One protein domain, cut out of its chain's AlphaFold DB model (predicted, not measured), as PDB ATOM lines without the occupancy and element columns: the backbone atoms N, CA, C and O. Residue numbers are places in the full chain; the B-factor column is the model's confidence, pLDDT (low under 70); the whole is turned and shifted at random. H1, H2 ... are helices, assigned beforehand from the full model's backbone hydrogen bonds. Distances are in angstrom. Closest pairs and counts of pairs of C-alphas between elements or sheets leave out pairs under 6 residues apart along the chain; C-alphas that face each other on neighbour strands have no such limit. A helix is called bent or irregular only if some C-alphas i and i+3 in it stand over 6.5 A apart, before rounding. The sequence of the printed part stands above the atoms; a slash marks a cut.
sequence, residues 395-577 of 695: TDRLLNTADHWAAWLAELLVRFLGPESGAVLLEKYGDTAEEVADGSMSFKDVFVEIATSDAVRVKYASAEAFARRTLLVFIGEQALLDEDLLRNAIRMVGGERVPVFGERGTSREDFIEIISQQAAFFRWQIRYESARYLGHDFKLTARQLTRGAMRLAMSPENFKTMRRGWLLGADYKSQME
ATOM      1  N   THR A 395     -15.385  57.386 -42.292       95.12
ATOM      2  CA  THR A 395     -15.839  55.994 -42.159       95.12
ATOM      3  C   THR A 395     -17.329  55.865 -42.461       95.12
ATOM      4  O   THR A 395     -17.712  54.993 -43.237       95.12
ATOM      5  N   ASP A 396     -18.154  56.748 -41.906       94.69
ATOM      6  CA  ASP A 396     -19.606  56.726 -42.078       94.69
ATOM      7  C   ASP A 396     -20.006  57.076 -43.509       94.69
ATOM      8  O   ASP A 396     -20.849  56.399 -44.090       94.69
ATOM      9  N   ARG A 397     -19.342  58.058 -44.127       94.69
ATOM     10  CA  ARG A 397     -19.512  58.355 -45.552       94.69
ATOM     11  C   ARG A 397     -19.177  57.137 -46.411       94.69
ATOM     12  O   ARG A 397     -19.973  56.773 -47.265       94.69
ATOM     13  N   LEU A 398     -18.035  56.485 -46.177       94.50
ATOM     14  CA  LEU A 398     -17.598  55.334 -46.976       94.50
ATOM     15  C   LEU A 398     -18.478  54.093 -46.800       94.50
ATOM     16  O   LEU A 398     -18.676  53.368 -47.764       94.50
ATOM     17  N   LEU A 399     -19.013  53.830 -45.606       93.00
ATOM     18  CA  LEU A 399     -19.910  52.687 -45.401       93.00
ATOM     19  C   LEU A 399     -21.301  52.880 -46.034       93.00
ATOM     20  O   LEU A 399     -22.034  51.901 -46.162       93.00
ATOM     21  N   ASN A 400     -21.640  54.100 -46.458       91.56
ATOM     22  CA  ASN A 400     -22.906  54.452 -47.106       91.56
ATOM     23  C   ASN A 400     -22.739  54.873 -48.587       91.56
ATOM     24  O   ASN A 400     -23.634  55.505 -49.140       91.56
ATOM     25  N   THR A 401     -21.621  54.545 -49.254       91.00
ATOM     26  CA  THR A 401     -21.510  54.683 -50.722       91.00
ATOM     27  C   THR A 401     -21.751  53.358 -51.440       91.00
ATOM     28  O   THR A 401     -21.220  52.322 -51.034       91.00
ATOM     29  N   ALA A 402     -22.446  53.406 -52.580       89.62
ATOM     30  CA  ALA A 402     -22.544  52.278 -53.511       89.62
ATOM     31  C   ALA A 402     -21.155  51.737 -53.907       89.62
ATOM     32  O   ALA A 402     -20.951  50.530 -53.955       89.62
ATOM     33  N   ASP A 403     -20.161  52.622 -54.056       87.56
ATOM     34  CA  ASP A 403     -18.738  52.298 -54.252       87.56
ATOM     35  C   ASP A 403     -18.217  51.226 -53.263       87.56
ATOM     36  O   ASP A 403     -17.527  50.285 -53.663       87.56
ATOM     37  N   HIS A 404     -18.555  51.327 -51.970       91.69
ATOM     38  CA  HIS A 404     -18.164  50.333 -50.964       91.69
ATOM     39  C   HIS A 404     -18.901  49.002 -51.149       91.69
ATOM     40  O   HIS A 404     -18.293  47.933 -51.039       91.69
ATOM     41  N   TRP A 405     -20.198  49.052 -51.443       92.00
ATOM     42  CA  TRP A 405     -21.023  47.856 -51.564       92.00
ATOM     43  C   TRP A 405     -20.745  47.099 -52.858       92.00
ATOM     44  O   TRP A 405     -20.554  45.891 -52.786       92.00
ATOM     45  N   ALA A 406     -20.517  47.781 -53.981       88.81
ATOM     46  CA  ALA A 406     -19.976  47.203 -55.210       88.81
ATOM     47  C   ALA A 406     -18.587  46.575 -54.975       88.81
ATOM     48  O   ALA A 406     -18.295  45.474 -55.449       88.81
ATOM     49  N   ALA A 407     -17.731  47.215 -54.170       87.12
ATOM     50  CA  ALA A 407     -16.423  46.673 -53.803       87.12
ATOM     51  C   ALA A 407     -16.472  45.454 -52.862       87.12
ATOM     52  O   ALA A 407     -15.510  44.680 -52.798       87.12
ATOM     53  N   TRP A 408     -17.567  45.265 -52.130       91.94
ATOM     54  CA  TRP A 408     -17.838  44.055 -51.357       91.94
ATOM     55  C   TRP A 408     -18.469  42.959 -52.227       91.94
ATOM     56  O   TRP A 408     -17.991  41.823 -52.237       91.94
ATOM     57  N   LEU A 409     -19.482  43.339 -53.003       91.94
ATOM     58  CA  LEU A 409     -20.277  42.520 -53.909       91.94
ATOM     59  C   LEU A 409     -19.432  41.878 -55.010       91.94
ATOM     60  O   LEU A 409     -19.613  40.700 -55.293       91.94
ATOM     61  N   ALA A 410     -18.429  42.582 -55.541       86.44
ATOM     62  CA  ALA A 410     -17.437  42.007 -56.448       86.44
ATOM     63  C   ALA A 410     -16.737  40.775 -55.843       86.44
ATOM     64  O   ALA A 410     -16.656  39.730 -56.487       86.44
ATOM     65  N   GLU A 411     -16.286  40.851 -54.585       86.62
ATOM     66  CA  GLU A 411     -15.638  39.707 -53.925       86.62
ATOM     67  C   GLU A 411     -16.639  38.592 -53.597       86.62
ATOM     68  O   GLU A 411     -16.281  37.415 -53.619       86.62
ATOM     69  N   LEU A 412     -17.908  38.927 -53.339       92.69
ATOM     70  CA  LEU A 412     -18.973  37.942 -53.149       92.69
ATOM     71  C   LEU A 412     -19.322  37.212 -54.461       92.69
ATOM     72  O   LEU A 412     -19.403  35.985 -54.483       92.69
ATOM     73  N   LEU A 413     -19.435  37.938 -55.573       91.31
ATOM     74  CA  LEU A 413     -19.621  37.381 -56.912       91.31
ATOM     75  C   LEU A 413     -18.427  36.510 -57.326       91.31
ATOM     76  O   LEU A 413     -18.628  35.459 -57.929       91.31
ATOM     77  N   VAL A 414     -17.196  36.857 -56.938       85.50
ATOM     78  CA  VAL A 414     -16.022  35.981 -57.109       85.50
ATOM     79  C   VAL A 414     -16.081  34.758 -56.174       85.50
ATOM     80  O   VAL A 414     -15.779  33.644 -56.615       85.50
ATOM     81  N   ARG A 415     -16.549  34.901 -54.924       89.50
ATOM     82  CA  ARG A 415     -16.796  33.770 -54.004       89.50
ATOM     83  C   ARG A 415     -17.847  32.794 -54.530       89.50
ATOM     84  O   ARG A 415     -17.676  31.601 -54.311       89.50
ATOM     85  N   PHE A 416     -18.875  33.244 -55.249       92.31
ATOM     86  CA  PHE A 416     -19.834  32.358 -55.919       92.31
ATOM     87  C   PHE A 416     -19.311  31.848 -57.269       92.31
ATOM     88  O   PHE A 416     -19.183  30.642 -57.468       92.31
ATOM     89  N   LEU A 417     -18.959  32.736 -58.195       89.69
ATOM     90  CA  LEU A 417     -18.800  32.429 -59.621       89.69
ATOM     91  C   LEU A 417     -17.342  32.415 -60.119       89.69
ATOM     92  O   LEU A 417     -17.092  32.042 -61.267       89.69
ATOM     93  N   GLY A 418     -16.370  32.747 -59.269       82.69
ATOM     94  CA  GLY A 418     -14.951  32.851 -59.627       82.69
ATOM     95  C   GLY A 418     -14.597  34.155 -60.363       82.69
ATOM     96  O   GLY A 418     -15.498  34.915 -60.723       82.69
ATOM     97  N   PRO A 419     -13.296  34.430 -60.598       72.44
ATOM     98  CA  PRO A 419     -12.816  35.741 -61.051       72.44
ATOM     99  C   PRO A 419     -13.467  36.256 -62.338       72.44
ATOM    100  O   PRO A 419     -13.899  37.402 -62.387       72.44
ATOM    101  N   GLU A 420     -13.570  35.412 -63.370       70.69
ATOM    102  CA  GLU A 420     -14.079  35.835 -64.680       70.69
ATOM    103  C   GLU A 420     -15.579  36.140 -64.652       70.69
ATOM    104  O   GLU A 420     -16.006  37.249 -64.963       70.69
ATOM    105  N   SER A 421     -16.381  35.145 -64.264       80.56
ATOM    106  CA  SER A 421     -17.840  35.240 -64.264       80.56
ATOM    107  C   SER A 421     -18.343  36.265 -63.244       80.56
ATOM    108  O   SER A 421     -19.309  36.964 -63.522       80.56
ATOM    109  N   GLY A 422     -17.679  36.380 -62.087       82.44
ATOM    110  CA  GLY A 422     -18.042  37.351 -61.057       82.44
ATOM    111  C   GLY A 422     -17.801  38.800 -61.487       82.44
ATOM    112  O   GLY A 422     -18.658  39.646 -61.259       82.44
ATOM    113  N   ALA A 423     -16.682  39.085 -62.165       72.00
ATOM    114  CA  ALA A 423     -16.382  40.439 -62.632       72.00
ATOM    115  C   ALA A 423     -17.278  40.885 -63.800       72.00
ATOM    116  O   ALA A 423     -17.710  42.032 -63.824       72.00
ATOM    117  N   VAL A 424     -17.602  39.983 -64.739       75.19
ATOM    118  CA  VAL A 424     -18.512  40.283 -65.865       75.19
ATOM    119  C   VAL A 424     -19.929  40.610 -65.388       75.19
ATOM    120  O   VAL A 424     -20.605  41.428 -66.000       75.19
ATOM    121  N   LEU A 425     -20.387  39.991 -64.298       82.12
ATOM    122  CA  LEU A 425     -21.737  40.209 -63.776       82.12
ATOM    123  C   LEU A 425     -21.858  41.410 -62.834       82.12
ATOM    124  O   LEU A 425     -22.981  41.792 -62.531       82.12
ATOM    125  N   LEU A 426     -20.755  42.030 -62.400       78.81
ATOM    126  CA  LEU A 426     -20.794  43.146 -61.447       78.81
ATOM    127  C   LEU A 426     -21.638  44.332 -61.952       78.81
ATOM    128  O   LEU A 426     -22.355  44.930 -61.160       78.81
ATOM    129  N   GLU A 427     -21.625  44.617 -63.259       76.19
ATOM    130  CA  GLU A 427     -22.464  45.664 -63.875       76.19
ATOM    131  C   GLU A 427     -23.969  45.344 -63.809       76.19
ATOM    132  O   GLU A 427     -24.779  46.263 -63.769       76.19
ATOM    133  N   LYS A 428     -24.362  44.060 -63.740       82.81
ATOM    134  CA  LYS A 428     -25.770  43.658 -63.564       82.81
ATOM    135  C   LYS A 428     -26.270  43.912 -62.136       82.81
ATOM    136  O   LYS A 428     -27.456  44.136 -61.949       82.81
ATOM    137  N   TYR A 429     -25.375  43.880 -61.149       84.38
ATOM    138  CA  TYR A 429     -25.693  44.113 -59.738       84.38
ATOM    139  C   TYR A 429     -25.280  45.529 -59.279       84.38
ATOM    140  O   TYR A 429     -24.835  45.720 -58.146       84.38
ATOM    141  N   GLY A 430     -25.375  46.520 -60.176       80.06
ATOM    142  CA  GLY A 430     -25.134  47.930 -59.850       80.06
ATOM    143  C   GLY A 430     -26.158  48.446 -58.840       80.06
ATOM    144  O   GLY A 430     -25.786  48.852 -57.743       80.06
ATOM    145  N   ASP A 431     -27.440  48.319 -59.179       88.25
ATOM    146  CA  ASP A 431     -28.583  48.733 -58.359       88.25
ATOM    147  C   ASP A 431     -28.539  48.075 -56.963       88.25
ATOM    148  O   ASP A 431     -28.646  48.755 -55.946       88.25
ATOM    149  N   THR A 432     -28.214  46.777 -56.899       91.56
ATOM    150  CA  THR A 432     -27.983  46.005 -55.662       91.56
ATOM    151  C   THR A 432     -26.950  46.654 -54.727       91.56
ATOM    152  O   THR A 432     -27.039  46.537 -53.505       91.56
ATOM    153  N   ALA A 433     -25.935  47.341 -55.263       90.62
ATOM    154  CA  ALA A 433     -24.958  48.059 -54.448       90.62
ATOM    155  C   ALA A 433     -25.508  49.384 -53.889       90.62
ATOM    156  O   ALA A 433     -25.048  49.822 -52.833       90.62
ATOM    157  N   GLU A 434     -26.482  50.007 -54.555       91.19
ATOM    158  CA  GLU A 434     -27.187  51.194 -54.059       91.19
ATOM    159  C   GLU A 434     -28.233  50.804 -52.999       91.19
ATOM    160  O   GLU A 434     -28.242  51.387 -51.915       91.19
ATOM    161  N   GLU A 435     -29.011  49.742 -53.239       92.12
ATOM    162  CA  GLU A 435     -30.016  49.208 -52.302       92.12
ATOM    163  C   GLU A 435     -29.403  48.737 -50.968       92.12
ATOM    164  O   GLU A 435     -29.972  48.910 -49.885       92.12
ATOM    165  N   VAL A 436     -28.199  48.155 -50.999       91.56
ATOM    166  CA  VAL A 436     -27.483  47.811 -49.760       91.56
ATOM    167  C   VAL A 436     -26.846  49.057 -49.127       91.56
ATOM    168  O   VAL A 436     -26.705  49.105 -47.904       91.56
ATOM    169  N   ALA A 437     -26.497  50.090 -49.904       90.38
ATOM    170  CA  ALA A 437     -25.975  51.346 -49.366       90.38
ATOM    171  C   ALA A 437     -27.044  52.121 -48.582       90.38
ATOM    172  O   ALA A 437     -26.785  52.501 -47.436       90.38
ATOM    173  N   ASP A 438     -28.248  52.291 -49.140       90.00
ATOM    174  CA  ASP A 438     -29.356  52.975 -48.459       90.00
ATOM    175  C   ASP A 438     -30.023  52.111 -47.368       90.00
ATOM    176  O   ASP A 438     -30.499  52.646 -46.367       90.00
ATOM    177  N   GLY A 439     -29.922  50.779 -47.474       87.31
ATOM    178  CA  GLY A 439     -30.437  49.817 -46.491       87.31
ATOM    179  C   GLY A 439     -31.804  49.222 -46.834       87.31
ATOM    180  O   GLY A 439     -32.382  48.532 -45.992       87.31
ATOM    181  N   SER A 440     -32.313  49.456 -48.044       89.50
ATOM    182  CA  SER A 440     -33.501  48.784 -48.582       89.50
ATOM    183  C   SER A 440     -33.286  47.278 -48.799       89.50
ATOM    184  O   SER A 440     -34.220  46.506 -48.576       89.50
ATOM    185  N   MET A 441     -32.062  46.839 -49.121       90.56
ATOM    186  CA  MET A 441     -31.691  45.419 -49.216       90.56
ATOM    187  C   MET A 441     -30.726  44.989 -48.101       90.56
ATOM    188  O   MET A 441     -29.754  45.679 -47.783       90.56
ATOM    189  N   SER A 442     -30.939  43.801 -47.517       90.25
ATOM    190  CA  SER A 442     -29.997  43.243 -46.542       90.25
ATOM    191  C   SER A 442     -28.856  42.460 -47.188       90.25
ATOM    192  O   SER A 442     -29.012  41.803 -48.215       90.25
ATOM    193  N   PHE A 443     -27.714  42.409 -46.497       90.12
ATOM    194  CA  PHE A 443     -26.586  41.565 -46.904       90.12
ATOM    195  C   PHE A 443     -26.961  40.070 -47.028       90.12
ATOM    196  O   PHE A 443     -26.297  39.346 -47.765       90.12
ATOM    197  N   LYS A 444     -27.989  39.591 -46.304       92.25
ATOM    198  CA  LYS A 444     -28.492  38.211 -46.406       92.25
ATOM    199  C   LYS A 444     -29.219  38.022 -47.736       92.25
ATOM    200  O   LYS A 444     -28.996  37.020 -48.409       92.25
ATOM    201  N   ASP A 445     -30.040  38.989 -48.125       92.69
ATOM    202  CA  ASP A 445     -30.858  38.902 -49.334       92.69
ATOM    203  C   ASP A 445     -29.974  38.929 -50.587       92.69
ATOM    204  O   ASP A 445     -30.198  38.131 -51.488       92.69
ATOM    205  N   VAL A 446     -28.870  39.691 -50.580       94.25
ATOM    206  CA  VAL A 446     -27.813  39.622 -51.615       94.25
ATOM    207  C   VAL A 446     -27.261  38.198 -51.785       94.25
ATOM    208  O   VAL A 446     -27.060  37.725 -52.904       94.25
ATOM    209  N   PHE A 447     -27.007  37.472 -50.687       95.31
ATOM    210  CA  PHE A 447     -26.546  36.077 -50.765       95.31
ATOM    211  C   PHE A 447     -27.612  35.159 -51.377       95.31
ATOM    212  O   PHE A 447     -27.260  34.243 -52.120       95.31
ATOM    213  N   VAL A 448     -28.893  35.393 -51.074       95.25
ATOM    214  CA  VAL A 448     -30.024  34.634 -51.631       95.25
ATOM    215  C   VAL A 448     -30.215  34.944 -53.119       95.25
ATOM    216  O   VAL A 448     -30.343  34.018 -53.918       95.25
ATOM    217  N   GLU A 449     -30.171  36.214 -53.516       94.88
ATOM    218  CA  GLU A 449     -30.311  36.677 -54.900       94.88
ATOM    219  C   GLU A 449     -29.196  36.118 -55.802       94.88
ATOM    220  O   GLU A 449     -29.464  35.512 -56.843       94.88
ATOM    221  N   ILE A 450     -27.931  36.213 -55.374       95.50
ATOM    222  CA  ILE A 450     -26.813  35.636 -56.135       95.50
ATOM    223  C   ILE A 450     -26.946  34.110 -56.198       95.50
ATOM    224  O   ILE A 450     -26.802  33.538 -57.280       95.50
ATOM    225  N   ALA A 451     -27.252  33.433 -55.085       95.69
ATOM    226  CA  ALA A 451     -27.362  31.973 -55.050       95.69
ATOM    227  C   ALA A 451     -28.537  31.421 -55.883       95.69
ATOM    228  O   ALA A 451     -28.427  30.324 -56.434       95.69
ATOM    229  N   THR A 452     -29.636  32.171 -56.006       95.12
ATOM    230  CA  THR A 452     -30.794  31.807 -56.845       95.12
ATOM    231  C   THR A 452     -30.639  32.204 -58.317       95.12
ATOM    232  O   THR A 452     -31.420  31.729 -59.146       95.12
ATOM    233  N   SER A 453     -29.641  33.023 -58.666       94.25
ATOM    234  CA  SER A 453     -29.439  33.553 -60.022       94.25
ATOM    235  C   SER A 453     -29.154  32.487 -61.089       94.25
ATOM    236  O   SER A 453     -28.499  31.470 -60.838       94.25
ATOM    237  N   ASP A 454     -29.551  32.766 -62.334       92.75
ATOM    238  CA  ASP A 454     -29.260  31.904 -63.490       92.75
ATOM    239  C   ASP A 454     -27.762  31.652 -63.687       92.75
ATOM    240  O   ASP A 454     -27.359  30.562 -64.085       92.75
ATOM    241  N   ALA A 455     -26.912  32.626 -63.348       92.00
ATOM    242  CA  ALA A 455     -25.464  32.475 -63.424       92.00
ATOM    243  C   ALA A 455     -24.946  31.381 -62.473       92.00
ATOM    244  O   ALA A 455     -24.088  30.583 -62.859       92.00
ATOM    245  N   VAL A 456     -25.495  31.298 -61.254       94.38
ATOM    246  CA  VAL A 456     -25.201  30.203 -60.318       94.38
ATOM    247  C   VAL A 456     -25.854  28.898 -60.785       94.38
ATOM    248  O   VAL A 456     -25.177  27.870 -60.770       94.38
ATOM    249  N   ARG A 457     -27.105  28.916 -61.274       93.38
ATOM    250  CA  ARG A 457     -27.791  27.716 -61.807       93.38
ATOM    251  C   ARG A 457     -27.016  27.062 -62.956       93.38
ATOM    252  O   ARG A 457     -26.804  25.853 -62.925       93.38
ATOM    253  N   VAL A 458     -26.561  27.854 -63.929       93.50
ATOM    254  CA  VAL A 458     -25.805  27.389 -65.105       93.50
ATOM    255  C   VAL A 458     -24.401  26.925 -64.718       93.50
ATOM    256  O   VAL A 458     -23.980  25.849 -65.139       93.50
ATOM    257  N   LYS A 459     -23.671  27.689 -63.890       93.94
ATOM    258  CA  LYS A 459     -22.306  27.311 -63.481       93.94
ATOM    259  C   LYS A 459     -22.286  26.070 -62.581       93.94
ATOM    260  O   LYS A 459     -21.354  25.274 -62.657       93.94
ATOM    261  N   TYR A 460     -23.313  25.894 -61.755       95.56
ATOM    262  CA  TYR A 460     -23.460  24.784 -60.816       95.56
ATOM    263  C   TYR A 460     -24.685  23.939 -61.184       95.56
ATOM    264  O   TYR A 460     -25.651  23.812 -60.429       95.56
ATOM    265  N   ALA A 461     -24.636  23.363 -62.389       93.38
ATOM    266  CA  ALA A 461     -25.729  22.581 -62.958       93.38
ATOM    267  C   ALA A 461     -26.043  21.303 -62.154       93.38
ATOM    268  O   ALA A 461     -27.217  20.994 -61.952       93.38
ATOM    269  N   SER A 462     -25.036  20.582 -61.642       97.62
ATOM    270  CA  SER A 462     -25.258  19.378 -60.825       97.62
ATOM    271  C   SER A 462     -25.580  19.707 -59.363       97.62
ATOM    272  O   SER A 462     -25.100  20.698 -58.807       97.62
ATOM    273  N   ALA A 463     -26.366  18.836 -58.724       97.12
ATOM    274  CA  ALA A 463     -26.759  19.000 -57.327       97.12
ATOM    275  C   ALA A 463     -25.554  19.030 -56.373       97.12
ATOM    276  O   ALA A 463     -25.508  19.854 -55.464       97.12
ATOM    277  N   GLU A 464     -24.541  18.195 -56.625       97.62
ATOM    278  CA  GLU A 464     -23.308  18.184 -55.835       97.62
ATOM    279  C   GLU A 464     -22.500  19.474 -55.971       97.62
ATOM    280  O   GLU A 464     -22.085  20.047 -54.962       97.62
ATOM    281  N   ALA A 465     -22.294  19.961 -57.198       97.00
ATOM    282  CA  ALA A 465     -21.501  21.162 -57.425       97.00
ATOM    283  C   ALA A 465     -22.165  22.395 -56.788       97.00
ATOM    284  O   ALA A 465     -21.477  23.227 -56.195       97.00
ATOM    285  N   PHE A 466     -23.499  22.478 -56.849       98.00
ATOM    286  CA  PHE A 466     -24.274  23.522 -56.182       98.00
ATOM    287  C   PHE A 466     -24.227  23.389 -54.654       98.00
ATOM    288  O   PHE A 466     -23.860  24.350 -53.981       98.00
ATOM    289  N   ALA A 467     -24.515  22.206 -54.099       97.56
ATOM    290  CA  ALA A 467     -24.507  21.983 -52.654       97.56
ATOM    291  C   ALA A 467     -23.138  22.309 -52.033       97.56
ATOM    292  O   ALA A 467     -23.064  23.118 -51.107       97.56
ATOM    293  N   ARG A 468     -22.041  21.775 -52.597       97.06
ATOM    294  CA  ARG A 468     -20.671  22.081 -52.147       97.06
ATOM    295  C   ARG A 468     -20.363  23.577 -52.220       97.06
ATOM    296  O   ARG A 468     -19.780  24.123 -51.286       97.06
ATOM    297  N   ARG A 469     -20.747  24.263 -53.304       96.56
ATOM    298  CA  ARG A 469     -20.457  25.696 -53.457       96.56
ATOM    299  C   ARG A 469     -21.243  26.553 -52.469       96.56
ATOM    300  O   ARG A 469     -20.664  27.458 -51.874       96.56
ATOM    301  N   THR A 470     -22.521  26.253 -52.266       96.81
ATOM    302  CA  THR A 470     -23.384  26.974 -51.327       96.81
ATOM    303  C   THR A 470     -22.920  26.766 -49.882       96.81
ATOM    304  O   THR A 470     -22.733  27.758 -49.182       96.81
ATOM    305  N   LEU A 471     -22.595  25.537 -49.455       96.12
ATOM    306  CA  LEU A 471     -21.983  25.272 -48.138       96.12
ATOM    307  C   LEU A 471     -20.698  26.102 -47.942       96.12
ATOM    308  O   LEU A 471     -20.592  26.875 -46.989       96.12
ATOM    309  N   LEU A 472     -19.766  26.027 -48.898       94.00
ATOM    310  CA  LEU A 472     -18.493  26.757 -48.872       94.00
ATOM    311  C   LEU A 472     -18.664  28.283 -48.750       94.00
ATOM    312  O   LEU A 472     -17.917  28.940 -48.026       94.00
ATOM    313  N   VAL A 473     -19.634  28.868 -49.456       94.69
ATOM    314  CA  VAL A 473     -19.845  30.325 -49.457       94.69
ATOM    315  C   VAL A 473     -20.626  30.791 -48.225       94.69
ATOM    316  O   VAL A 473     -20.260  31.815 -47.640       94.69
ATOM    317  N   PHE A 474     -21.661  30.058 -47.806       95.25
ATOM    318  CA  PHE A 474     -22.534  30.448 -46.695       95.25
ATOM    319  C   PHE A 474     -21.934  30.142 -45.318       95.25
ATOM    320  O   PHE A 474     -22.101  30.963 -44.419       95.25
ATOM    321  N   ILE A 475     -21.238  29.014 -45.141       92.44
ATOM    322  CA  ILE A 475     -20.763  28.536 -43.825       92.44
ATOM    323  C   ILE A 475     -19.300  28.053 -43.791       92.44
ATOM    324  O   ILE A 475     -18.771  27.805 -42.709       92.44
ATOM    325  N   GLY A 476     -18.618  28.003 -44.938       89.88
ATOM    326  CA  GLY A 476     -17.173  27.774 -45.026       89.88
ATOM    327  C   GLY A 476     -16.763  26.320 -45.264       89.88
ATOM    328  O   GLY A 476     -17.589  25.415 -45.348       89.88
ATOM    329  N   GLU A 477     -15.451  26.102 -45.388       83.56
ATOM    330  CA  GLU A 477     -14.855  24.807 -45.761       83.56
ATOM    331  C   GLU A 477     -15.181  23.676 -44.775       83.56
ATOM    332  O   GLU A 477     -15.365  22.540 -45.200       83.56
ATOM    333  N   GLN A 478     -15.337  23.982 -43.481       79.06
ATOM    334  CA  GLN A 478     -15.630  22.975 -42.452       79.06
ATOM    335  C   GLN A 478     -16.962  22.247 -42.685       79.06
ATOM    336  O   GLN A 478     -17.084  21.060 -42.398       79.06
ATOM    337  N   ALA A 479     -17.942  22.910 -43.303       86.25
ATOM    338  CA  ALA A 479     -19.213  22.286 -43.667       86.25
ATOM    339  C   ALA A 479     -19.121  21.307 -44.854       86.25
ATOM    340  O   ALA A 479     -20.117  20.680 -45.206       86.25
ATOM    341  N   LEU A 480     -17.947  21.182 -45.485       85.12
ATOM    342  CA  LEU A 480     -17.651  20.141 -46.472       85.12
ATOM    343  C   LEU A 480     -17.023  18.888 -45.842       85.12
ATOM    344  O   LEU A 480     -16.896  17.883 -46.540       85.12
ATOM    345  N   LEU A 481     -16.620  18.954 -44.565       80.31
ATOM    346  CA  LEU A 481     -16.085  17.822 -43.798       80.31
ATOM    347  C   LEU A 481     -17.181  17.069 -43.026       80.31
ATOM    348  O   LEU A 481     -17.019  15.888 -42.727       80.31
ATOM    349  N   ASP A 482     -18.309  17.724 -42.739       85.19
ATOM    350  CA  ASP A 482     -19.529  17.059 -42.275       85.19
ATOM    351  C   ASP A 482     -20.167  16.295 -43.446       85.19
ATOM    352  O   ASP A 482     -20.896  16.855 -44.275       85.19
ATOM    353  N   GLU A 483     -19.857  14.997 -43.532       86.06
ATOM    354  CA  GLU A 483     -20.395  14.134 -44.578       86.06
ATOM    355  C   GLU A 483     -21.922  14.098 -44.589       86.06
ATOM    356  O   GLU A 483     -22.492  14.030 -45.672       86.06
ATOM    357  N   ASP A 484     -22.601  14.117 -43.440       85.44
ATOM    358  CA  ASP A 484     -24.055  13.940 -43.393       85.44
ATOM    359  C   ASP A 484     -24.797  15.233 -43.729       85.44
ATOM    360  O   ASP A 484     -25.810  15.187 -44.437       85.44
ATOM    361  N   LEU A 485     -24.276  16.392 -43.323       90.25
ATOM    362  CA  LEU A 485     -24.739  17.687 -43.820       90.25
ATOM    363  C   LEU A 485     -24.590  17.766 -45.342       90.25
ATOM    364  O   LEU A 485     -25.554  18.095 -46.036       90.25
ATOM    365  N   LEU A 486     -23.416  17.412 -45.872       93.81
ATOM    366  CA  LEU A 486     -23.152  17.422 -47.309       93.81
ATOM    367  C   LEU A 486     -24.049  16.419 -48.057       93.81
ATOM    368  O   LEU A 486     -24.727  16.796 -49.012       93.81
ATOM    369  N   ARG A 487     -24.114  15.161 -47.603       94.94
ATOM    370  CA  ARG A 487     -24.938  14.079 -48.176       94.94
ATOM    371  C   ARG A 487     -26.408  14.488 -48.254       94.94
ATOM    372  O   ARG A 487     -27.049  14.258 -49.279       94.94
ATOM    373  N   ASN A 488     -26.943  15.125 -47.213       95.75
ATOM    374  CA  ASN A 488     -28.326  15.601 -47.214       95.75
ATOM    375  C   ASN A 488     -28.517  16.880 -48.048       95.75
ATOM    376  O   ASN A 488     -29.520  16.980 -48.748       95.75
ATOM    377  N   ALA A 489     -27.562  17.815 -48.073       97.06
ATOM    378  CA  ALA A 489     -27.631  18.991 -48.947       97.06
ATOM    379  C   ALA A 489     -27.676  18.603 -50.437       97.06
ATOM    380  O   ALA A 489     -28.508  19.115 -51.182       97.06
ATOM    381  N   ILE A 490     -26.845  17.642 -50.863       98.38
ATOM    382  CA  ILE A 490     -26.843  17.115 -52.241       98.38
ATOM    383  C   ILE A 490     -28.208  16.504 -52.592       98.38
ATOM    384  O   ILE A 490     -28.756  16.785 -53.658       98.38
ATOM    385  N   ARG A 491     -28.774  15.691 -51.693       98.19
ATOM    386  CA  ARG A 491     -30.059  15.005 -51.905       98.19
ATOM    387  C   ARG A 491     -31.248  15.969 -51.918       98.19
ATOM    388  O   ARG A 491     -32.105  15.847 -52.790       98.19
ATOM    389  N   MET A 492     -31.261  16.970 -51.034       98.19
ATOM    390  CA  MET A 492     -32.266  18.043 -51.011       98.19
ATOM    391  C   MET A 492     -32.285  18.817 -52.331       98.19
ATOM    392  O   MET A 492     -33.327  18.942 -52.968       98.19
ATOM    393  N   VAL A 493     -31.110  19.259 -52.782       97.69
ATOM    394  CA  VAL A 493     -30.920  19.953 -54.065       97.69
ATOM    395  C   VAL A 493     -31.280  19.060 -55.265       97.69
ATOM    396  O   VAL A 493     -31.656  19.567 -56.322       97.69
ATOM    397  N   GLY A 494     -31.171  17.738 -55.111       97.00
ATOM    398  CA  GLY A 494     -31.565  16.729 -56.096       97.00
ATOM    399  C   GLY A 494     -33.058  16.370 -56.120       97.00
ATOM    400  O   GLY A 494     -33.441  15.537 -56.938       97.00
ATOM    401  N   GLY A 495     -33.897  16.965 -55.262       97.38
ATOM    402  CA  GLY A 495     -35.345  16.716 -55.217       97.38
ATOM    403  C   GLY A 495     -35.831  15.810 -54.078       97.38
ATOM    404  O   GLY A 495     -37.036  15.604 -53.931       97.38
ATOM    405  N   GLU A 496     -34.940  15.245 -53.257       97.44
ATOM    406  CA  GLU A 496     -35.336  14.339 -52.174       97.44
ATOM    407  C   GLU A 496     -35.745  15.079 -50.894       97.44
ATOM    408  O   GLU A 496     -35.061  15.994 -50.439       97.44
ATOM    409  N   ARG A 497     -36.814  14.613 -50.228       96.50
ATOM    410  CA  ARG A 497     -37.337  15.224 -48.992       96.50
ATOM    411  C   ARG A 497     -36.547  14.841 -47.732       96.50
ATOM    412  O   ARG A 497     -37.060  14.167 -46.831       96.50
ATOM    413  N   VAL A 498     -35.291  15.267 -47.669       91.00
ATOM    414  CA  VAL A 498     -34.334  14.977 -46.583       91.00
ATOM    415  C   VAL A 498     -34.209  16.137 -45.583       91.00
ATOM    416  O   VAL A 498     -34.618  17.256 -45.889       91.00
ATOM    417  N   PRO A 499     -33.692  15.901 -44.358       88.38
ATOM    418  CA  PRO A 499     -33.436  16.972 -43.405       88.38
ATOM    419  C   PRO A 499     -32.049  17.613 -43.595       88.38
ATOM    420  O   PRO A 499     -31.051  16.903 -43.658       88.38
ATOM    421  N   VAL A 500     -31.972  18.944 -43.579       85.31
ATOM    422  CA  VAL A 500     -30.733  19.743 -43.501       85.31
ATOM    423  C   VAL A 500     -30.910  20.754 -42.368       85.31
ATOM    424  O   VAL A 500     -31.971  21.356 -42.249       85.31
ATOM    425  N   PHE A 501     -29.931  20.857 -41.459       84.81
ATOM    426  CA  PHE A 501     -30.057  21.584 -40.176       84.81
ATOM    427  C   PHE A 501     -31.327  21.243 -39.360       84.81
ATOM    428  O   PHE A 501     -31.796  22.006 -38.526       84.81
ATOM    429  N   GLY A 502     -31.886  20.047 -39.578       80.62
ATOM    430  CA  GLY A 502     -33.121  19.578 -38.949       80.62
ATOM    431  C   GLY A 502     -34.409  19.940 -39.704       80.62
ATOM    432  O   GLY A 502     -35.413  19.243 -39.519       80.62
ATOM    433  N   GLU A 503     -34.381  20.930 -40.588       84.38
ATOM    434  CA  GLU A 503     -35.496  21.372 -41.435       84.38
ATOM    435  C   GLU A 503     -35.593  20.513 -42.708       84.38
ATOM    436  O   GLU A 503     -34.616  19.881 -43.098       84.38
ATOM    437  N   ARG A 504     -36.771  20.410 -43.343       88.44
ATOM    438  CA  ARG A 504     -36.995  19.524 -44.508       88.44
ATOM    439  C   ARG A 504     -37.410  20.304 -45.750       88.44
ATOM    440  O   ARG A 504     -38.533  20.797 -45.798       88.44
ATOM    441  N   GLY A 505     -36.551  20.268 -46.760       94.19
ATOM    442  CA  GLY A 505     -36.776  20.781 -48.112       94.19
ATOM    443  C   GLY A 505     -36.644  19.701 -49.191       94.19
ATOM    444  O   GLY A 505     -36.465  18.520 -48.886       94.19
ATOM    445  N   THR A 506     -36.748  20.139 -50.440       96.69
ATOM    446  CA  THR A 506     -36.853  19.371 -51.693       96.69
ATOM    447  C   THR A 506     -36.310  20.134 -52.916       96.69
ATOM    448  O   THR A 506     -36.453  19.656 -54.038       96.69
ATOM    449  N   SER A 507     -35.729  21.328 -52.748       96.94
ATOM    450  CA  SER A 507     -35.289  22.180 -53.866       96.94
ATOM    451  C   SER A 507     -33.961  22.908 -53.582       96.94
ATOM    452  O   SER A 507     -33.376  22.774 -52.502       96.94
ATOM    453  N   ARG A 508     -33.464  23.685 -54.558       96.62
ATOM    454  CA  ARG A 508     -32.310  24.590 -54.362       96.62
ATOM    455  C   ARG A 508     -32.693  25.772 -53.486       96.62
ATOM    456  O   ARG A 508     -31.899  26.211 -52.660       96.62
ATOM    457  N   GLU A 509     -33.898  26.267 -53.704       96.88
ATOM    458  CA  GLU A 509     -34.524  27.398 -53.048       96.88
ATOM    459  C   GLU A 509     -34.733  27.087 -51.560       96.88
ATOM    460  O   GLU A 509     -34.235  27.834 -50.723       96.88
ATOM    461  N   ASP A 510     -35.306  25.923 -51.236       97.38
ATOM    462  CA  ASP A 510     -35.479  25.425 -49.863       97.38
ATOM    463  C   ASP A 510     -34.118  25.322 -49.148       97.38
ATOM    464  O   ASP A 510     -33.977  25.697 -47.986       97.38
ATOM    465  N   PHE A 511     -33.083  24.826 -49.843       97.94
ATOM    466  CA  PHE A 511     -31.744  24.700 -49.267       97.94
ATOM    467  C   PHE A 511     -31.093  26.068 -48.999       97.94
ATOM    468  O   PHE A 511     -30.484  26.244 -47.943       97.94
ATOM    469  N   ILE A 512     -31.251  27.045 -49.907       97.69
ATOM    470  CA  ILE A 512     -30.815  28.437 -49.695       97.69
ATOM    471  C   ILE A 512     -31.581  29.070 -48.524       97.69
ATOM    472  O   ILE A 512     -30.972  29.710 -47.664       97.69
ATOM    473  N   GLU A 513     -32.900  28.883 -48.458       95.75
ATOM    474  CA  GLU A 513     -33.738  29.423 -47.389       95.75
ATOM    475  C   GLU A 513     -33.292  28.893 -46.021       95.75
ATOM    476  O   GLU A 513     -32.989  29.697 -45.135       95.75
ATOM    477  N   ILE A 514     -33.158  27.569 -45.876       94.25
ATOM    478  CA  ILE A 514     -32.709  26.912 -44.642       94.25
ATOM    479  C   ILE A 514     -31.303  27.391 -44.254       94.25
ATOM    480  O   ILE A 514     -31.098  27.840 -43.124       94.25
ATOM    481  N   ILE A 515     -30.314  27.336 -45.160       94.56
ATOM    482  CA  ILE A 515     -28.918  27.661 -44.811       94.56
ATOM    483  C   ILE A 515     -28.722  29.149 -44.476       94.56
ATOM    484  O   ILE A 515     -27.926  29.476 -43.595       94.56
ATOM    485  N   SER A 516     -29.482  30.050 -45.112       93.56
ATOM    486  CA  SER A 516     -29.419  31.501 -44.872       93.56
ATOM    487  C   SER A 516     -29.933  31.938 -43.492       93.56
ATOM    488  O   SER A 516     -29.695  33.075 -43.083       93.56
ATOM    489  N   GLN A 517     -30.644  31.060 -42.777       90.25
ATOM    490  CA  GLN A 517     -31.217  31.333 -41.454       90.25
ATOM    491  C   GLN A 517     -30.361  30.791 -40.298       90.25
ATOM    492  O   GLN A 517     -30.555  31.183 -39.147       90.25
ATOM    493  N   GLN A 518     -29.381  29.927 -40.576       89.06
ATOM    494  CA  GLN A 518     -28.616  29.250 -39.529       89.06
ATOM    495  C   GLN A 518     -27.635  30.183 -38.812       89.06
ATOM    496  O   GLN A 518     -26.926  30.975 -39.434       89.06
ATOM    497  N   ALA A 519     -27.468  29.996 -37.499       86.12
ATOM    498  CA  ALA A 519     -26.450  30.706 -36.717       86.12
ATOM    499  C   ALA A 519     -25.026  30.527 -37.290       86.12
ATOM    500  O   ALA A 519     -24.206  31.444 -37.203       86.12
ATOM    501  N   ALA A 520     -24.748  29.380 -37.924       85.94
ATOM    502  CA  ALA A 520     -23.502  29.110 -38.638       85.94
ATOM    503  C   ALA A 520     -23.242  30.104 -39.788       85.94
ATOM    504  O   ALA A 520     -22.112  30.575 -39.919       85.94
ATOM    505  N   PHE A 521     -24.265  30.488 -40.568       92.44
ATOM    506  CA  PHE A 521     -24.132  31.458 -41.667       92.44
ATOM    507  C   PHE A 521     -23.668  32.812 -41.135       92.44
ATOM    508  O   PHE A 521     -22.628  33.334 -41.544       92.44
ATOM    509  N   PHE A 522     -24.380  33.339 -40.139       91.69
ATOM    510  CA  PHE A 522     -24.030  34.611 -39.517       91.69
ATOM    511  C   PHE A 522     -22.641  34.563 -38.858       91.69
ATOM    512  O   PHE A 522     -21.834  35.464 -39.083       91.69
ATOM    513  N   ARG A 523     -22.309  33.499 -38.107       90.00
ATOM    514  CA  ARG A 523     -20.968  33.311 -37.513       90.00
ATOM    515  C   ARG A 523     -19.863  33.281 -38.577       90.00
ATOM    516  O   ARG A 523     -18.825  33.910 -38.368       90.00
ATOM    517  N   TRP A 524     -20.071  32.594 -39.703       91.12
ATOM    518  CA  TRP A 524     -19.092  32.515 -40.791       91.12
ATOM    519  C   TRP A 524     -18.889  33.863 -41.483       91.12
ATOM    520  O   TRP A 524     -17.742  34.296 -41.596       91.12
ATOM    521  N   GLN A 525     -19.956  34.579 -41.865       92.06
ATOM    522  CA  GLN A 525     -19.787  35.899 -42.489       92.06
ATOM    523  C   GLN A 525     -19.126  36.895 -41.524       92.06
ATOM    524  O   GLN A 525     -18.237  37.635 -41.932       92.06
ATOM    525  N   ILE A 526     -19.453  36.867 -40.226       92.00
ATOM    526  CA  ILE A 526     -18.771  37.696 -39.216       92.00
ATOM    527  C   ILE A 526     -17.276  37.359 -39.144       92.00
ATOM    528  O   ILE A 526     -16.445  38.266 -39.109       92.00
ATOM    529  N   ARG A 527     -16.912  36.070 -39.156       90.56
ATOM    530  CA  ARG A 527     -15.511  35.623 -39.140       90.56
ATOM    531  C   ARG A 527     -14.767  36.073 -40.400       90.56
ATOM    532  O   ARG A 527     -13.712  36.689 -40.279       90.56
ATOM    533  N   TYR A 528     -15.348  35.842 -41.577       89.75
ATOM    534  CA  TYR A 528     -14.803  36.236 -42.878       89.75
ATOM    535  C   TYR A 528     -14.591  37.756 -42.986       89.75
ATOM    536  O   TYR A 528     -13.500  38.222 -43.314       89.75
ATOM    537  N   GLU A 529     -15.611  38.544 -42.648       91.00
ATOM    538  CA  GLU A 529     -15.558  40.005 -42.722       91.00
ATOM    539  C   GLU A 529     -14.617  40.592 -41.661       91.00
ATOM    540  O   GLU A 529     -13.825  41.482 -41.968       91.00
ATOM    541  N   SER A 530     -14.604  40.052 -40.435       90.75
ATOM    542  CA  SER A 530     -13.640  40.491 -39.419       90.75
ATOM    543  C   SER A 530     -12.195  40.225 -39.851       90.75
ATOM    544  O   SER A 530     -11.349  41.086 -39.637       90.75
ATOM    545  N   ALA A 531     -11.913  39.119 -40.549       87.25
ATOM    546  CA  ALA A 531     -10.591  38.851 -41.115       87.25
ATOM    547  C   ALA A 531     -10.227  39.812 -42.267       87.25
ATOM    548  O   ALA A 531      -9.089  40.276 -42.331       87.25
ATOM    549  N   ARG A 532     -11.180  40.187 -43.138       85.56
ATOM    550  CA  ARG A 532     -10.968  41.199 -44.201       85.56
ATOM    551  C   ARG A 532     -10.608  42.575 -43.623       85.56
ATOM    552  O   ARG A 532      -9.680  43.225 -44.099       85.56
ATOM    553  N   TYR A 533     -11.315  43.011 -42.581       88.00
ATOM    554  CA  TYR A 533     -11.124  44.334 -41.975       88.00
ATOM    555  C   TYR A 533      -9.947  44.362 -40.985       88.00
ATOM    556  O   TYR A 533      -9.067  45.222 -41.064       88.00
ATOM    557  N   LEU A 534      -9.900  43.409 -40.055       87.38
ATOM    558  CA  LEU A 534      -8.964  43.377 -38.928       87.38
ATOM    559  C   LEU A 534      -7.754  42.459 -39.156       87.38
ATOM    560  O   LEU A 534      -6.807  42.549 -38.386       87.38
ATOM    561  N   GLY A 535      -7.693  41.716 -40.264       82.94
ATOM    562  CA  GLY A 535      -6.546  40.895 -40.682       82.94
ATOM    563  C   GLY A 535      -6.740  39.405 -40.392       82.94
ATOM    564  O   GLY A 535      -7.442  39.039 -39.455       82.94
ATOM    565  N   HIS A 536      -6.105  38.530 -41.178       76.56
ATOM    566  CA  HIS A 536      -6.303  37.073 -41.082       76.56
ATOM    567  C   HIS A 536      -5.887  36.461 -39.731       76.56
ATOM    568  O   HIS A 536      -6.471  35.463 -39.308       76.56
ATOM    569  N   ASP A 537      -4.928  37.073 -39.032       76.38
ATOM    570  CA  ASP A 537      -4.513  36.652 -37.689       76.38
ATOM    571  C   ASP A 537      -5.503  37.077 -36.591       76.38
ATOM    572  O   ASP A 537      -5.497  36.510 -35.494       76.38
ATOM    573  N   PHE A 538      -6.376  38.053 -36.866       82.31
ATOM    574  CA  PHE A 538      -7.377  38.517 -35.913       82.31
ATOM    575  C   PHE A 538      -8.510  37.493 -35.777       82.31
ATOM    576  O   PHE A 538      -9.217  37.172 -36.733       82.31
ATOM    577  N   LYS A 539      -8.707  36.986 -34.556       81.94
ATOM    578  CA  LYS A 539      -9.697  35.949 -34.246       81.94
ATOM    579  C   LYS A 539     -10.643  36.436 -33.154       81.94
ATOM    580  O   LYS A 539     -10.246  36.602 -32.004       81.94
ATOM    581  N   LEU A 540     -11.911  36.622 -33.516       82.88
ATOM    582  CA  LEU A 540     -12.989  36.849 -32.555       82.88
ATOM    583  C   LEU A 540     -13.190  35.608 -31.674       82.88
ATOM    584  O   LEU A 540     -13.191  34.478 -32.163       82.88
ATOM    585  N   THR A 541     -13.421  35.822 -30.380       82.19
ATOM    586  CA  THR A 541     -13.823  34.752 -29.454       82.19
ATOM    587  C   THR A 541     -15.204  34.196 -29.817       82.19
ATOM    588  O   THR A 541     -16.049  34.921 -30.344       82.19
ATOM    589  N   ALA A 542     -15.480  32.939 -29.454       74.88
ATOM    590  CA  ALA A 542     -16.802  32.310 -29.589       74.88
ATOM    591  C   ALA A 542     -17.936  33.220 -29.061       74.88
ATOM    592  O   ALA A 542     -18.871  33.579 -29.777       74.88
ATOM    593  N   ARG A 543     -17.761  33.771 -27.850       77.56
ATOM    594  CA  ARG A 543     -18.713  34.711 -27.231       77.56
ATOM    595  C   ARG A 543     -18.936  35.996 -28.045       77.56
ATOM    596  O   ARG A 543     -20.034  36.548 -27.994       77.56
ATOM    597  N   GLN A 544     -17.932  36.495 -28.774       85.56
ATOM    598  CA  GLN A 544     -18.101  37.622 -29.702       85.56
ATOM    599  C   GLN A 544     -18.821  37.192 -30.985       85.56
ATOM    600  O   GLN A 544     -19.751  37.886 -31.392       85.56
ATOM    601  N   LEU A 545     -18.443  36.054 -31.581       84.94
ATOM    602  CA  LEU A 545     -19.082  35.504 -32.783       84.94
ATOM    603  C   LEU A 545     -20.577  35.255 -32.554       84.94
ATOM    604  O   LEU A 545     -21.396  35.738 -33.328       84.94
ATOM    605  N   THR A 546     -20.954  34.601 -31.456       79.19
ATOM    606  CA  THR A 546     -22.355  34.299 -31.126       79.19
ATOM    607  C   THR A 546     -23.174  35.552 -30.795       79.19
ATOM    608  O   THR A 546     -24.263  35.734 -31.338       79.19
ATOM    609  N   ARG A 547     -22.632  36.505 -30.017       82.94
ATOM    610  CA  ARG A 547     -23.278  37.821 -29.790       82.94
ATOM    611  C   ARG A 547     -23.348  38.697 -31.044       82.94
ATOM    612  O   ARG A 547     -24.137  39.643 -31.083       82.94
ATOM    613  N   GLY A 548     -22.464  38.478 -32.011       86.75
ATOM    614  CA  GLY A 548     -22.512  39.117 -33.321       86.75
ATOM    615  C   GLY A 548     -23.606  38.488 -34.177       86.75
ATOM    616  O   GLY A 548     -24.462  39.206 -34.675       86.75
ATOM    617  N   ALA A 549     -23.630  37.156 -34.261       87.88
ATOM    618  CA  ALA A 549     -24.573  36.386 -35.063       87.88
ATOM    619  C   ALA A 549     -26.026  36.650 -34.658       87.88
ATOM    620  O   ALA A 549     -26.847  36.950 -35.517       87.88
ATOM    621  N   MET A 550     -26.317  36.658 -33.351       83.38
ATOM    622  CA  MET A 550     -27.638  37.027 -32.826       83.38
ATOM    623  C   MET A 550     -28.077  38.426 -33.288       83.38
ATOM    624  O   MET A 550     -29.199  38.592 -33.749       83.38
ATOM    625  N   ARG A 551     -27.191  39.432 -33.231       87.19
ATOM    626  CA  ARG A 551     -27.508  40.793 -33.703       87.19
ATOM    627  C   ARG A 551     -27.655  40.864 -35.221       87.19
ATOM    628  O   ARG A 551     -28.542  41.556 -35.708       87.19
ATOM    629  N   LEU A 552     -26.813  40.155 -35.964       87.31
ATOM    630  CA  LEU A 552     -26.839  40.156 -37.424       87.31
ATOM    631  C   LEU A 552     -28.089  39.454 -37.986       87.31
ATOM    632  O   LEU A 552     -28.594  39.864 -39.024       87.31
ATOM    633  N   ALA A 553     -28.630  38.469 -37.264       84.44
ATOM    634  CA  ALA A 553     -29.920  37.849 -37.559       84.44
ATOM    635  C   ALA A 553     -31.133  38.738 -37.202       84.44
ATOM    636  O   ALA A 553     -32.200  38.568 -37.783       84.44
ATOM    637  N   MET A 554     -30.993  39.688 -36.264       82.12
ATOM    638  CA  MET A 554     -32.088  40.581 -35.846       82.12
ATOM    639  C   MET A 554     -32.380  41.732 -36.821       82.12
ATOM    640  O   MET A 554     -33.503  42.228 -36.830       82.12
ATOM    641  N   SER A 555     -31.383  42.242 -37.553       80.88
ATOM    642  CA  SER A 555     -31.570  43.409 -38.432       80.88
ATOM    643  C   SER A 555     -30.439  43.563 -39.463       80.88
ATOM    644  O   SER A 555     -29.271  43.438 -39.081       80.88
ATOM    645  N   PRO A 556     -30.753  43.926 -40.725       68.00
ATOM    646  CA  PRO A 556     -29.770  44.239 -41.770       68.00
ATOM    647  C   PRO A 556     -28.717  45.277 -41.359       68.00
ATOM    648  O   PRO A 556     -27.516  45.065 -41.531       68.00
ATOM    649  N   GLU A 557     -29.156  46.374 -40.738       77.94
ATOM    650  CA  GLU A 557     -28.320  47.531 -40.386       77.94
ATOM    651  C   GLU A 557     -27.269  47.229 -39.303       77.94
ATOM    652  O   GLU A 557     -26.263  47.939 -39.159       77.94
ATOM    653  N   ASN A 558     -27.416  46.107 -38.590       87.94
ATOM    654  CA  ASN A 558     -26.362  45.615 -37.708       87.94
ATOM    655  C   ASN A 558     -25.094  45.209 -38.485       87.94
ATOM    656  O   ASN A 558     -24.013  45.225 -37.894       87.94
ATOM    657  N   PHE A 559     -25.170  44.919 -39.792       88.81
ATOM    658  CA  PHE A 559     -23.992  44.645 -40.624       88.81
ATOM    659  C   PHE A 559     -23.138  45.903 -40.843       88.81
ATOM    660  O   PHE A 559     -21.932  45.886 -40.566       88.81
ATOM    661  N   LYS A 560     -23.767  47.023 -41.239       89.88
ATOM    662  CA  LYS A 560     -23.105  48.336 -41.375       89.88
ATOM    663  C   LYS A 560     -22.536  48.789 -40.030       89.88
ATOM    664  O   LYS A 560     -21.350  49.107 -39.918       89.88
ATOM    665  N   THR A 561     -23.354  48.703 -38.980       90.56
ATOM    666  CA  THR A 561     -22.989  49.068 -37.601       90.56
ATOM    667  C   THR A 561     -21.803  48.253 -37.067       90.56
ATOM    668  O   THR A 561     -20.920  48.798 -36.402       90.56
ATOM    669  N   MET A 562     -21.728  46.955 -37.381       91.62
ATOM    670  CA  MET A 562     -20.606  46.092 -36.999       91.62
ATOM    671  C   MET A 562     -19.307  46.480 -37.720       91.62
ATOM    672  O   MET A 562     -18.278  46.638 -37.061       91.62
ATOM    673  N   ARG A 563     -19.354  46.706 -39.042       92.75
ATOM    674  CA  ARG A 563     -18.200  47.183 -39.830       92.75
ATOM    675  C   ARG A 563     -17.682  48.529 -39.324       92.75
ATOM    676  O   ARG A 563     -16.476  48.686 -39.135       92.75
ATOM    677  N   ARG A 564     -18.587  49.468 -39.025       93.69
ATOM    678  CA  ARG A 564     -18.280  50.756 -38.378       93.69
ATOM    679  C   ARG A 564     -17.558  50.555 -37.043       93.69
ATOM    680  O   ARG A 564     -16.525  51.174 -36.798       93.69
ATOM    681  N   GLY A 565     -18.078  49.660 -36.203       92.62
ATOM    682  CA  GLY A 565     -17.493  49.311 -34.907       92.62
ATOM    683  C   GLY A 565     -16.072  48.748 -35.007       92.62
ATOM    684  O   GLY A 565     -15.230  49.083 -34.178       92.62
ATOM    685  N   TRP A 566     -15.773  47.953 -36.039       91.94
ATOM    686  CA  TRP A 566     -14.409  47.494 -36.316       91.94
ATOM    687  C   TRP A 566     -13.506  48.629 -36.811       91.94
ATOM    688  O   TRP A 566     -12.445  48.844 -36.230       91.94
ATOM    689  N   LEU A 567     -13.928  49.394 -37.825       91.62
ATOM    690  CA  LEU A 567     -13.131  50.484 -38.416       91.62
ATOM    691  C   LEU A 567     -12.784  51.612 -37.435       91.62
ATOM    692  O   LEU A 567     -11.767  52.284 -37.616       91.62
ATOM    693  N   LEU A 568     -13.596  51.829 -36.401       92.19
ATOM    694  CA  LEU A 568     -13.351  52.822 -35.346       92.19
ATOM    695  C   LEU A 568     -12.793  52.201 -34.049       92.19
ATOM    696  O   LEU A 568     -12.464  52.923 -33.109       92.19
ATOM    697  N   GLY A 569     -12.660  50.873 -33.992       89.50
ATOM    698  CA  GLY A 569     -12.210  50.136 -32.814       89.50
ATOM    699  C   GLY A 569     -10.703  50.223 -32.548       89.50
ATOM    700  O   GLY A 569      -9.887  50.488 -33.439       89.50
ATOM    701  N   ALA A 570     -10.318  49.935 -31.301       84.56
ATOM    702  CA  ALA A 570      -8.915  49.853 -30.893       84.56
ATOM    703  C   ALA A 570      -8.147  48.755 -31.655       84.56
ATOM    704  O   ALA A 570      -6.996  48.973 -32.029       84.56
ATOM    705  N   ASP A 571      -8.808  47.632 -31.959       83.38
ATOM    706  CA  ASP A 571      -8.228  46.500 -32.695       83.38
ATOM    707  C   ASP A 571      -7.780  46.889 -34.111       83.38
ATOM    708  O   ASP A 571      -6.695  46.514 -34.548       83.38
ATOM    709  N   TYR A 572      -8.560  47.709 -34.827       82.94
ATOM    710  CA  TYR A 572      -8.138  48.236 -36.130       82.94
ATOM    711  C   TYR A 572      -6.935  49.176 -35.982       82.94
ATOM    712  O   TYR A 572      -6.045  49.191 -36.829       82.94
ATOM    713  N   LYS A 573      -6.889  49.967 -34.901       78.94
ATOM    714  CA  LYS A 573      -5.815  50.938 -34.658       78.94
ATOM    715  C   LYS A 573      -4.470  50.266 -34.364       78.94
ATOM    716  O   LYS A 573      -3.472  50.749 -34.888       78.94
ATOM    717  N   SER A 574      -4.430  49.178 -33.592       77.00
ATOM    718  CA  SER A 574      -3.204  48.378 -33.414       77.00
ATOM    719  C   SER A 574      -2.823  47.644 -34.701       77.00
ATOM    720  O   SER A 574      -1.659  47.623 -35.091       77.00
ATOM    721  N   GLN A 575      -3.815  47.132 -35.432       74.69
ATOM    722  CA  GLN A 575      -3.609  46.480 -36.724       74.69
ATOM    723  C   GLN A 575      -3.077  47.408 -37.825       74.69
ATOM    724  O   GLN A 575      -2.520  46.899 -38.793       74.69
ATOM    725  N   MET A 576      -3.207  48.738 -37.723       72.75
ATOM    726  CA  MET A 576      -2.678  49.671 -38.734       72.75
ATOM    727  C   MET A 576      -1.148  49.676 -38.855       72.75
ATOM    728  O   MET A 576      -0.638  50.151 -39.865       72.75
ATOM    729  N   GLU A 577      -0.418  49.168 -37.861       72.81
ATOM    730  CA  GLU A 577       1.052  49.133 -37.887       72.81
ATOM    731  C   GLU A 577       1.601  47.882 -38.609       72.81
ATOM    732  O   GLU A 577       2.765  47.856 -39.003       72.81
TER     733      GLU A 577
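AT A GLANCE: This is residues 395 to 577 of the 695 residues of the protein "FHA domain-containing protein" of Planctomycetes bacterium (UniProt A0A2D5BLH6). The longest helix, H2, folds back on itself at a bend, and its arms H2a and H2b pack together along one side of the domain. From there the chain passes through H3 and H4 to one end, where H5, H6, H7 and H8 gather, then returns through H9 to a second group with H10 and H11, where H11 meets H1; H12 ends the path. Most helices cross steeply. The printed part has 183 residues with twelve named helices, H1 to H12 in order, and no named strand: all helix. It is compact, with a radius of gyration of the C-alphas of 16.7 A and spans of 49 by 38 by 28 A.

IN THESE COORDINATES: Find C-alpha 402 at (-22.544, 52.278, -53.511), where H2 begins; it runs to residue 438 and by its hydrogen bonds was assigned as one helix, but it is bent, C-alphas 416 and 419 being 9.3 A apart. Its arms are H2a, residues 402 to 416, 20.2 A long, and H2b, residues 419 to 438, 27.0 A long. H2b is irregular, with C-alphas 428 and 431 7.8 A apart and a kink of 73 degrees near residue 428. Before it, H1 spans 395 to 399. After it come H3, 443 to 452; H4, 454 to 459; H5, 463 to 474, 16.2 A; H6, 477 to 480; H7, 483 to 493; H8, 508 to 517; H9, 519 to 534, 21.7 A; H10, 542 to 554, 18.5 A; H11, 557 to 567; and H12, 570 to 575, ending at C-alpha 575 (-3.609, 46.480, -36.724).

HOW THE PARTS SIT: Look first at Leu 413 and Gly 422, the closest C-alphas of H2a and H2b at 4.4 A; the arms touch at a steep tilt of 41 degrees, opposite ways. H4 touches no helix but is near H2b. H5 is the hub: with residues 469 to 473 alone it touches H2a, Arg 415 to Val 473 at 6.5 A between C-alphas. It touches H6, Leu 471 to Ala 479 at 6.0 A, and H7, Glu 464 to Ile 490 at 5.2 A. H3, H5 and H8 form a bundle, helices side by side; H3 and H8 touch at 16 degrees, a shallow tilt, opposite ways, closest at Val 448 and Ile 512, 6.5 A. H9 and H10 touch, closest at Phe 522 and Ala 549, 4.8 A, only just about perpendicular at 70.4 degrees. H11 touches H1, Leu 399 to Lys 560 at 6.7 A; H12 touches H9, Leu 534 to Tyr 572 at 5.7 A. Every O i to N i+4 pair is within hydrogen-bond range in H1, H4, H5, H7, H9, H11 and H12, against 10 of 11 in H2a, 11 of 16 in H2b, 5 of 6 in H3 and in H8, and 8 of 9 in H10; H6 is too short for such a pair.

THE WHOLE: The C-alphas of Arg 497 and Glu 577, 52.4 A apart, are the two farthest apart. The printed part has no cut. The long link is H7 to H8, residues 494 to 507, where 499 to 500 pair antiparallel with 503 to 504. Mean pLDDT of the printed part is 89.1; residue 556 is under 70.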